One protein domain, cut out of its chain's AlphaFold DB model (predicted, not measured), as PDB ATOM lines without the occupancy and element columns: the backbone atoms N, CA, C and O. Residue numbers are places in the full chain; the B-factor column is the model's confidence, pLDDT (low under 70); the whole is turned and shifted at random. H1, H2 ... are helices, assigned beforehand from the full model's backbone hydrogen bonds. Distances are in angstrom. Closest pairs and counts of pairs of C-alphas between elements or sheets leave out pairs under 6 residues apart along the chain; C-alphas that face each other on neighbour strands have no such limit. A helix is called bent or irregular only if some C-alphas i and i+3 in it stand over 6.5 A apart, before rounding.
ATOM      1  N   THR A   2     209.963 259.822 277.888       45.16
ATOM      2  CA  THR A   2     211.388 260.104 277.674       45.16
ATOM      3  C   THR A   2     212.140 259.631 278.912       45.16
ATOM      4  O   THR A   2     211.841 260.111 280.008       45.16
ATOM      5  N   SER A   3     213.028 258.653 278.743       52.38
ATOM      6  CA  SER A   3     213.852 258.067 279.802       52.38
ATOM      7  C   SER A   3     214.614 259.175 280.540       52.38
ATOM      8  O   SER A   3     215.143 260.103 279.919       52.38
ATOM      9  N   ASN A   4     214.635 259.119 281.873       60.69
ATOM     10  CA  ASN A   4     215.139 260.191 282.746       60.69
ATOM     11  C   ASN A   4     216.636 260.497 282.508       60.69
ATOM     12  O   ASN A   4     217.117 261.589 282.821       60.69
ATOM     13  N   ILE A   5     217.365 259.557 281.904       60.78
ATOM     14  CA  ILE A   5     218.802 259.635 281.638       60.78
ATOM     15  C   ILE A   5     219.200 260.565 280.480       60.78
ATOM     16  O   ILE A   5     220.342 261.032 280.475       60.78
ATOM     17  N   GLU A   6     218.310 260.916 279.538       60.97
ATOM     18  CA  GLU A   6     218.691 261.859 278.462       60.97
ATOM     19  C   GLU A   6     219.202 263.200 279.024       60.97
ATOM     20  O   GLU A   6     220.033 263.847 278.396       60.97
ATOM     21  N   SER A   7     218.768 263.571 280.237       61.41
ATOM     22  CA  SER A   7     219.223 264.767 280.960       61.41
ATOM     23  C   SER A   7     220.499 264.579 281.798       61.41
ATOM     24  O   SER A   7     221.107 265.562 282.215       61.41
ATOM     25  N   SER A   8     220.915 263.335 282.055       75.38
ATOM     26  CA  SER A   8     222.140 263.016 282.803       75.38
ATOM     27  C   SER A   8     223.380 263.029 281.905       75.38
ATOM     28  O   SER A   8     224.476 263.373 282.352       75.38
ATOM     29  N   TYR A   9     223.215 262.703 280.621       82.56
ATOM     30  CA  TYR A   9     224.289 262.808 279.642       82.56
ATOM     31  C   TYR A   9     224.422 264.230 279.093       82.56
ATOM     32  O   TYR A   9     223.445 264.926 278.841       82.56
ATOM     33  N   ASN A  10     225.661 264.643 278.824       88.69
ATOM     34  CA  ASN A  10     225.923 265.843 278.035       88.69
ATOM     35  C   ASN A  10     225.364 265.661 276.608       88.69
ATOM     36  O   ASN A  10     225.549 264.602 276.001       88.69
ATOM     37  N   GLU A  11     224.761 266.708 276.043       87.00
ATOM     38  CA  GLU A  11     224.231 266.750 274.674       87.00
ATOM     39  C   GLU A  11     225.231 266.244 273.622       87.00
ATOM     40  O   GLU A  11     224.860 265.491 272.717       87.00
ATOM     41  N   TYR A  12     226.516 266.601 273.755       89.94
ATOM     42  CA  TYR A  12     227.561 266.124 272.843       89.94
ATOM     43  C   TYR A  12     227.683 264.594 272.860       89.94
ATOM     44  O   TYR A  12     227.778 263.956 271.810       89.94
ATOM     45  N   LEU A  13     227.659 264.000 274.055       88.38
ATOM     46  CA  LEU A  13     227.808 262.562 274.235       88.38
ATOM     47  C   LEU A  13     226.566 261.820 273.737       88.38
ATOM     48  O   LEU A  13     226.700 260.829 273.022       88.38
ATOM     49  N   LEU A  14     225.371 262.338 274.033       87.88
ATOM     50  CA  LEU A  14     224.109 261.758 273.572       87.88
ATOM     51  C   LEU A  14     224.043 261.714 272.038       87.88
ATOM     52  O   LEU A  14     223.651 260.702 271.454       87.88
ATOM     53  N   LYS A  15     224.486 262.792 271.377       89.50
ATOM     54  CA  LYS A  15     224.584 262.849 269.915       89.50
ATOM     55  C   LYS A  15     225.552 261.797 269.377       89.50
ATOM     56  O   LYS A  15     225.221 261.106 268.422       89.50
ATOM     57  N   LYS A  16     226.720 261.639 270.006       90.38
ATOM     58  CA  LYS A  16     227.715 260.640 269.592       90.38
ATOM     59  C   LYS A  16     227.219 259.209 269.775       90.38
ATOM     60  O   LYS A  16     227.395 258.403 268.873       90.38
ATOM     61  N   ILE A  17     226.539 258.903 270.878       88.38
ATOM     62  CA  ILE A  17     225.932 257.580 271.102       88.38
ATOM     63  C   ILE A  17     224.874 257.286 270.027       88.38
ATOM     64  O   ILE A  17     224.877 256.203 269.446       88.38
ATOM     65  N   LYS A  18     224.036 258.278 269.689       88.31
ATOM     66  CA  LYS A  18     223.043 258.189 268.602       88.31
ATOM     67  C   LYS A  18     223.668 258.049 267.203       88.31
ATOM     68  O   LYS A  18     223.008 257.538 266.307       88.31
ATOM     69  N   GLU A  19     224.908 258.502 267.003       91.75
ATOM     70  CA  GLU A  19     225.676 258.306 265.759       91.75
ATOM     71  C   GLU A  19     226.335 256.913 265.683       91.75
ATOM     72  O   GLU A  19     226.546 256.409 264.582       91.75
ATOM     73  N   ILE A  20     226.666 256.299 266.826       91.94
ATOM     74  CA  ILE A  20     227.354 254.998 266.903       91.94
ATOM     75  C   ILE A  20     226.378 253.829 266.730       91.94
ATOM     76  O   ILE A  20     226.709 252.862 266.045       91.94
ATOM     77  N   PHE A  21     225.191 253.907 267.336       89.81
ATOM     78  CA  PHE A  21     224.223 252.807 267.345       89.81
ATOM     79  C   PHE A  21     223.003 253.086 266.451       89.81
ATOM     80  O   PHE A  21     222.536 254.226 266.368       89.81
ATOM     81  N   PRO A  22     222.409 252.057 265.819       90.19
ATOM     82  CA  PRO A  22     221.094 252.164 265.199       90.19
ATOM     83  C   PRO A  22     220.040 252.634 266.207       90.19
ATOM     84  O   PRO A  22     220.069 252.250 267.374       90.19
ATOM     85  N   LYS A  23     219.038 253.396 265.750       83.19
ATOM     86  CA  LYS A  23     218.031 254.030 266.627       83.19
ATOM     87  C   LYS A  23     217.395 253.078 267.657       83.19
ATOM     88  O   LYS A  23     217.163 253.492 268.779       83.19
ATOM     89  N   LYS A  24     217.136 251.817 267.288       85.75
ATOM     90  CA  LYS A  24     216.538 250.813 268.188       85.75
ATOM     91  C   LYS A  24     217.479 250.352 269.308       85.75
ATOM     92  O   LYS A  24     217.009 250.009 270.384       85.75
ATOM     93  N   GLU A  25     218.781 250.314 269.049       89.00
ATOM     94  CA  GLU A  25     219.790 249.877 270.022       89.00
ATOM     95  C   GLU A  25     220.159 250.995 270.995       89.00
ATOM     96  O   GLU A  25     220.504 250.715 272.138       89.00
ATOM     97  N   VAL A  26     220.032 252.259 270.572       88.38
ATOM     98  CA  VAL A  26     220.230 253.420 271.454       88.38
ATOM     99  C   VAL A  26     219.267 253.371 272.636       88.38
ATOM    100  O   VAL A  26     219.705 253.534 273.770       88.38
ATOM    101  N   ASP A  27     217.980 253.131 272.378       85.50
ATOM    102  CA  ASP A  27     216.964 253.086 273.434       85.50
ATOM    103  C   ASP A  27     217.275 251.943 274.421       85.50
ATOM    104  O   ASP A  27     217.370 252.172 275.622       85.50
ATOM    105  N   ALA A  28     217.592 250.744 273.912       88.50
ATOM    106  CA  ALA A  28     217.982 249.601 274.741       88.50
ATOM    107  C   ALA A  28     219.266 249.849 275.559       88.50
ATOM    108  O   ALA A  28     219.372 249.405 276.702       88.50
ATOM    109  N   PHE A  29     220.245 250.561 274.994       87.31
ATOM    110  CA  PHE A  29     221.466 250.941 275.702       87.31
ATOM    111  C   PHE A  29     221.173 251.912 276.850       87.31
ATOM    112  O   PHE A  29     221.707 251.750 277.946       87.31
ATOM    113  N   LEU A  30     220.342 252.928 276.612       85.69
ATOM    114  CA  LEU A  30     219.971 253.893 277.647       85.69
ATOM    115  C   LEU A  30     219.182 253.213 278.771       85.69
ATOM    116  O   LEU A  30     219.520 253.414 279.935       85.69
ATOM    117  N   ASP A  31     218.237 252.339 278.424       86.50
ATOM    118  CA  ASP A  31     217.453 251.570 279.395       86.50
ATOM    119  C   ASP A  31     218.345 250.636 280.235       86.50
ATOM    120  O   ASP A  31     218.213 250.569 281.457       86.50
ATOM    121  N   ALA A  32     219.326 249.964 279.622       88.25
ATOM    122  CA  ALA A  32     220.271 249.111 280.348       88.25
ATOM    123  C   ALA A  32     221.143 249.895 281.350       88.25
ATOM    124  O   ALA A  32     221.531 249.350 282.383       88.25
ATOM    125  N   ASN A  33     221.432 251.174 281.090       86.19
ATOM    126  CA  ASN A  33     222.169 252.023 282.033       86.19
ATOM    127  C   ASN A  33     221.313 252.497 283.224       86.19
ATOM    128  O   ASN A  33     221.884 252.920 284.228       86.19
ATOM    129  N   GLU A  34     219.978 252.420 283.140       84.69
ATOM    130  CA  GLU A  34     219.085 252.659 284.286       84.69
ATOM    131  C   GLU A  34     219.050 251.458 285.242       84.69
ATOM    132  O   GLU A  34     218.740 251.612 286.425       84.69
ATOM    133  N   THR A  35     219.388 250.262 284.752       86.19
ATOM    134  CA  THR A  35     219.401 249.050 285.574       86.19
ATOM    135  C   THR A  35     220.636 248.976 286.473       86.19
ATOM    136  O   THR A  35     221.758 249.288 286.066       86.19
ATOM    137  N   GLU A  36     220.437 248.549 287.723       88.81
ATOM    138  CA  GLU A  36     221.545 248.299 288.642       88.81
ATOM    139  C   GLU A  36     222.418 247.151 288.119       88.81
ATOM    140  O   GLU A  36     221.927 246.137 287.618       88.81
ATOM    141  N   ARG A  37     223.739 247.306 288.245       89.62
ATOM    142  CA  ARG A  37     224.674 246.271 287.808       89.62
ATOM    143  C   ARG A  37     224.517 245.022 288.680       89.62
ATOM    144  O   ARG A  37     224.499 245.147 289.905       89.62
ATOM    145  N   PRO A  38     224.504 243.817 288.087       89.94
ATOM    146  CA  PRO A  38     224.472 242.592 288.869       89.94
ATOM    147  C   PRO A  38     225.728 242.490 289.741       89.94
ATOM    148  O   PRO A  38     226.843 242.810 289.316       89.94
ATOM    149  N   THR A  39     225.547 242.023 290.973       90.50
ATOM    150  CA  THR A  39     226.668 241.758 291.877       90.50
ATOM    151  C   THR A  39     227.359 240.467 291.455       90.50
ATOM    152  O   THR A  39     226.737 239.410 291.423       90.50
ATOM    153  N   VAL A  40     228.655 240.542 291.149       90.62
ATOM    154  CA  VAL A  40     229.461 239.395 290.702       90.62
ATOM    155  C   VAL A  40     230.650 239.156 291.630       90.62
ATOM    156  O   VAL A  40     231.211 240.093 292.201       90.62
ATOM    157  N   VAL A  41     231.068 237.895 291.764       88.69
ATOM    158  CA  VAL A  41     232.234 237.493 292.565       88.69
ATOM    159  C   VAL A  41     233.168 236.638 291.717       88.69
ATOM    160  O   VAL A  41     232.741 235.693 291.060       88.69
ATOM    161  N   ARG A  42     234.469 236.940 291.764       89.94
ATOM    162  CA  ARG A  42     235.508 236.133 291.113       89.94
ATOM    163  C   ARG A  42     236.117 235.146 292.104       89.94
ATOM    164  O   ARG A  42     236.624 235.556 293.150       89.94
ATOM    165  N   ALA A  43     236.158 233.864 291.744       89.81
ATOM    166  CA  ALA A  43     236.902 232.868 292.506       89.81
ATOM    167  C   ALA A  43     238.416 233.147 292.440       89.81
ATOM    168  O   ALA A  43     238.980 233.387 291.370       89.81
ATOM    169  N   ASN A  44     239.094 233.116 293.590       92.06
ATOM    170  CA  ASN A  44     240.552 233.148 293.629       92.06
ATOM    171  C   ASN A  44     241.099 231.719 293.504       92.06
ATOM    172  O   ASN A  44     241.186 231.004 294.501       92.06
ATOM    173  N   THR A  45     241.512 231.349 292.293       90.12
ATOM    174  CA  THR A  45     241.990 230.004 291.933       90.12
ATOM    175  C   THR A  45     243.269 229.565 292.648       90.12
ATOM    176  O   THR A  45     243.545 228.375 292.712       90.12
ATOM    177  N   LEU A  46     244.026 230.489 293.256       93.06
ATOM    178  CA  LEU A  46     245.165 230.138 294.116       93.06
ATOM    179  C   LEU A  46     244.728 229.605 295.489       93.06
ATOM    180  O   LEU A  46     245.532 229.000 296.194       93.06
ATOM    181  N   LYS A  47     243.489 229.894 295.907       91.62
ATOM    182  CA  LYS A  47     242.965 229.557 297.239       91.62
ATOM    183  C   LYS A  47     241.843 228.523 297.212       91.62
ATOM    184  O   LYS A  47     241.687 227.809 298.194       91.62
ATOM    185  N   THR A  48     241.029 228.489 296.160       90.12
ATOM    186  CA  THR A  48     239.873 227.587 296.061       90.12
ATOM    187  C   THR A  48     239.456 227.401 294.605       90.12
ATOM    188  O   THR A  48     239.633 228.308 293.785       90.12
ATOM    189  N   ASN A  49     238.895 226.236 294.282       88.81
ATOM    190  CA  ASN A  49     238.264 225.988 292.989       88.81
ATOM    191  C   ASN A  49     236.856 226.626 292.951       88.81
ATOM    192  O   ASN A  49     236.181 226.742 293.978       88.81
ATOM    193  N   ARG A  50     236.384 227.022 291.764       87.56
ATOM    194  CA  ARG A  50     235.027 227.531 291.536       87.56
ATOM    195  C   ARG A  50     233.943 226.610 292.111       87.56
ATOM    196  O   ARG A  50     233.045 227.106 292.785       87.56
ATOM    197  N   LYS A  51     234.030 225.292 291.910       87.94
ATOM    198  CA  LYS A  51     233.034 224.323 292.412       87.94
ATOM    199  C   LYS A  51     232.936 224.321 293.939       87.94
ATOM    200  O   LYS A  51     231.838 224.315 294.492       87.94
ATOM    201  N   GLU A  52     234.080 224.358 294.615       90.62
ATOM    202  CA  GLU A  52     234.148 224.414 296.078       90.62
ATOM    203  C   GLU A  52     233.604 225.744 296.602       90.62
ATOM    204  O   GLU A  52     232.817 225.761 297.549       90.62
ATOM    205  N   LEU A  53     233.959 226.856 295.950       89.81
ATOM    206  CA  LEU A  53     233.441 228.174 296.301       89.81
ATOM    207  C   LEU A  53     231.916 228.241 296.149       89.81
ATOM    208  O   LEU A  53     231.244 228.745 297.049       89.81
ATOM    209  N   MET A  54     231.362 227.698 295.063       89.62
ATOM    210  CA  MET A  54     229.913 227.623 294.847       89.62
ATOM    211  C   MET A  54     229.223 226.825 295.954       89.62
ATOM    212  O   MET A  54     228.233 227.280 296.522       89.62
ATOM    213  N   GLN A  55     229.785 225.674 296.335       90.50
ATOM    214  CA  GLN A  55     229.260 224.878 297.444       90.50
ATOM    215  C   GLN A  55     229.321 225.642 298.777       90.50
ATOM    216  O   GLN A  55     228.373 225.605 299.566       90.50
ATOM    217  N   MET A  56     230.411 226.368 299.038       92.50
ATOM    218  CA  MET A  56     230.540 227.202 300.235       92.50
ATOM    219  C   MET A  56     229.520 228.345 300.276       92.50
ATOM    220  O   MET A  56     229.002 228.648 301.353       92.50
ATOM    221  N   LEU A  57     229.239 228.981 299.137       92.62
ATOM    222  CA  LEU A  57     228.241 230.046 299.017       92.62
ATOM    223  C   LEU A  57     226.821 229.504 299.201       92.62
ATOM    224  O   LEU A  57     226.066 230.049 300.009       92.62
ATOM    225  N   TYR A  58     226.511 228.366 298.581       92.12
ATOM    226  CA  TYR A  58     225.233 227.679 298.747       92.12
ATOM    227  C   TYR A  58     224.953 227.339 300.218       92.12
ATOM    228  O   TYR A  58     223.890 227.656 300.753       92.12
ATOM    229  N   ASN A  59     225.948 226.795 300.928       95.25
ATOM    230  CA  ASN A  59     225.834 226.491 302.360       95.25
ATOM    231  C   ASN A  59     225.593 227.741 303.225       95.25
ATOM    232  O   ASN A  59     225.057 227.640 304.329       95.25
ATOM    233  N   ARG A  60     225.971 228.927 302.735       95.94
ATOM    234  CA  ARG A  60     225.711 230.226 303.377       95.94
ATOM    235  C   ARG A  60     224.396 230.865 302.923       95.94
ATOM    236  O   ARG A  60     224.131 231.998 303.312       95.94
ATOM    237  N   LYS A  61     223.572 230.146 302.152       92.88
ATOM    238  CA  LYS A  61     222.322 230.632 301.543       92.88
ATOM    239  C   LYS A  61     222.533 231.807 300.584       92.88
ATOM    240  O   LYS A  61     221.662 232.663 300.460       92.88
ATOM    241  N   VAL A  62     223.694 231.855 299.934       92.81
ATOM    242  CA  VAL A  62     223.948 232.772 298.823       92.81
ATOM    243  C   VAL A  62     223.687 232.005 297.538       92.81
ATOM    244  O   VAL A  62     224.360 231.009 297.274       92.81
ATOM    245  N   ASP A  63     222.698 232.464 296.779       88.12
ATOM    246  CA  ASP A  63     222.416 231.954 295.443       88.12
ATOM    247  C   ASP A  63     223.281 232.702 294.426       88.12
ATOM    248  O   ASP A  63     223.429 233.925 294.508       88.12
ATOM    249  N   ALA A  64     223.923 231.962 293.531       86.38
ATOM    250  CA  ALA A  64     224.846 232.516 292.553       86.38
ATOM    251  C   ALA A  64     224.804 231.675 291.282       86.38
ATOM    252  O   ALA A  64     224.934 230.453 291.338       86.38
ATOM    253  N   ASP A  65     224.699 232.349 290.143       87.44
ATOM    254  CA  ASP A  65     224.660 231.703 288.839       87.44
ATOM    255  C   ASP A  65     226.025 231.714 288.147       87.44
ATOM    256  O   ASP A  65     226.906 232.542 288.406       87.44
TER     257      ASP A  65
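What this domain is: This is residues 2 to 65 of the 73 residues of the protein "Nop2" of Enterocytozoon hepatopenaei (UniProt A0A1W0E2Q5). A loose cluster of three helices, H1 to H3, lies at one end; the long link of residues 35 to 49 leads away to a lone helix, H4, after which residues 60 to 65 fold back. The printed part has 64 residues, all helix by class, with no named strand. It is extended, with radius of gyration of the C-alphas 19.1 A and spans of 48 by 23 by 20 A.

Where its parts are: Find C-alpha 4 at (215.139, 260.191, 282.746), where H1, residues 4 to 7, begins; it is neither bent nor irregular, but only just: C-alphas 4 and 7 are 6.4 A apart. Next come H2, residues 11 to 20, 14.4 A, and H3, residues 23 to 34, 17.7 A. H4, residues 50 to 59, 14.2 A, ends at C-alpha 59, (225.834, 226.491, 302.360).

How they stand to each other: Look at the closest C-alphas of H2 and H3, Lys 18 and Val 26: at 6.2 A, the helices are close but not clearly touching, at a steep tilt of 55 degrees, opposite ways. H1 is likewise close but not clearly touching to H3, Ile 5 to Leu 30 at 7.1 A. H4 is apart from H1, H2 and H3. Every O i to N i+4 pair is within hydrogen-bond range in H2 and H4, and 6 of 8 in H3; H1 is too short for one.

The domain as a whole: The farthest C-alphas, Tyr 12 and Asn 59, are 49.4 A apart. The printed part has no cut; residues 2 to 7 have pLDDT under 70.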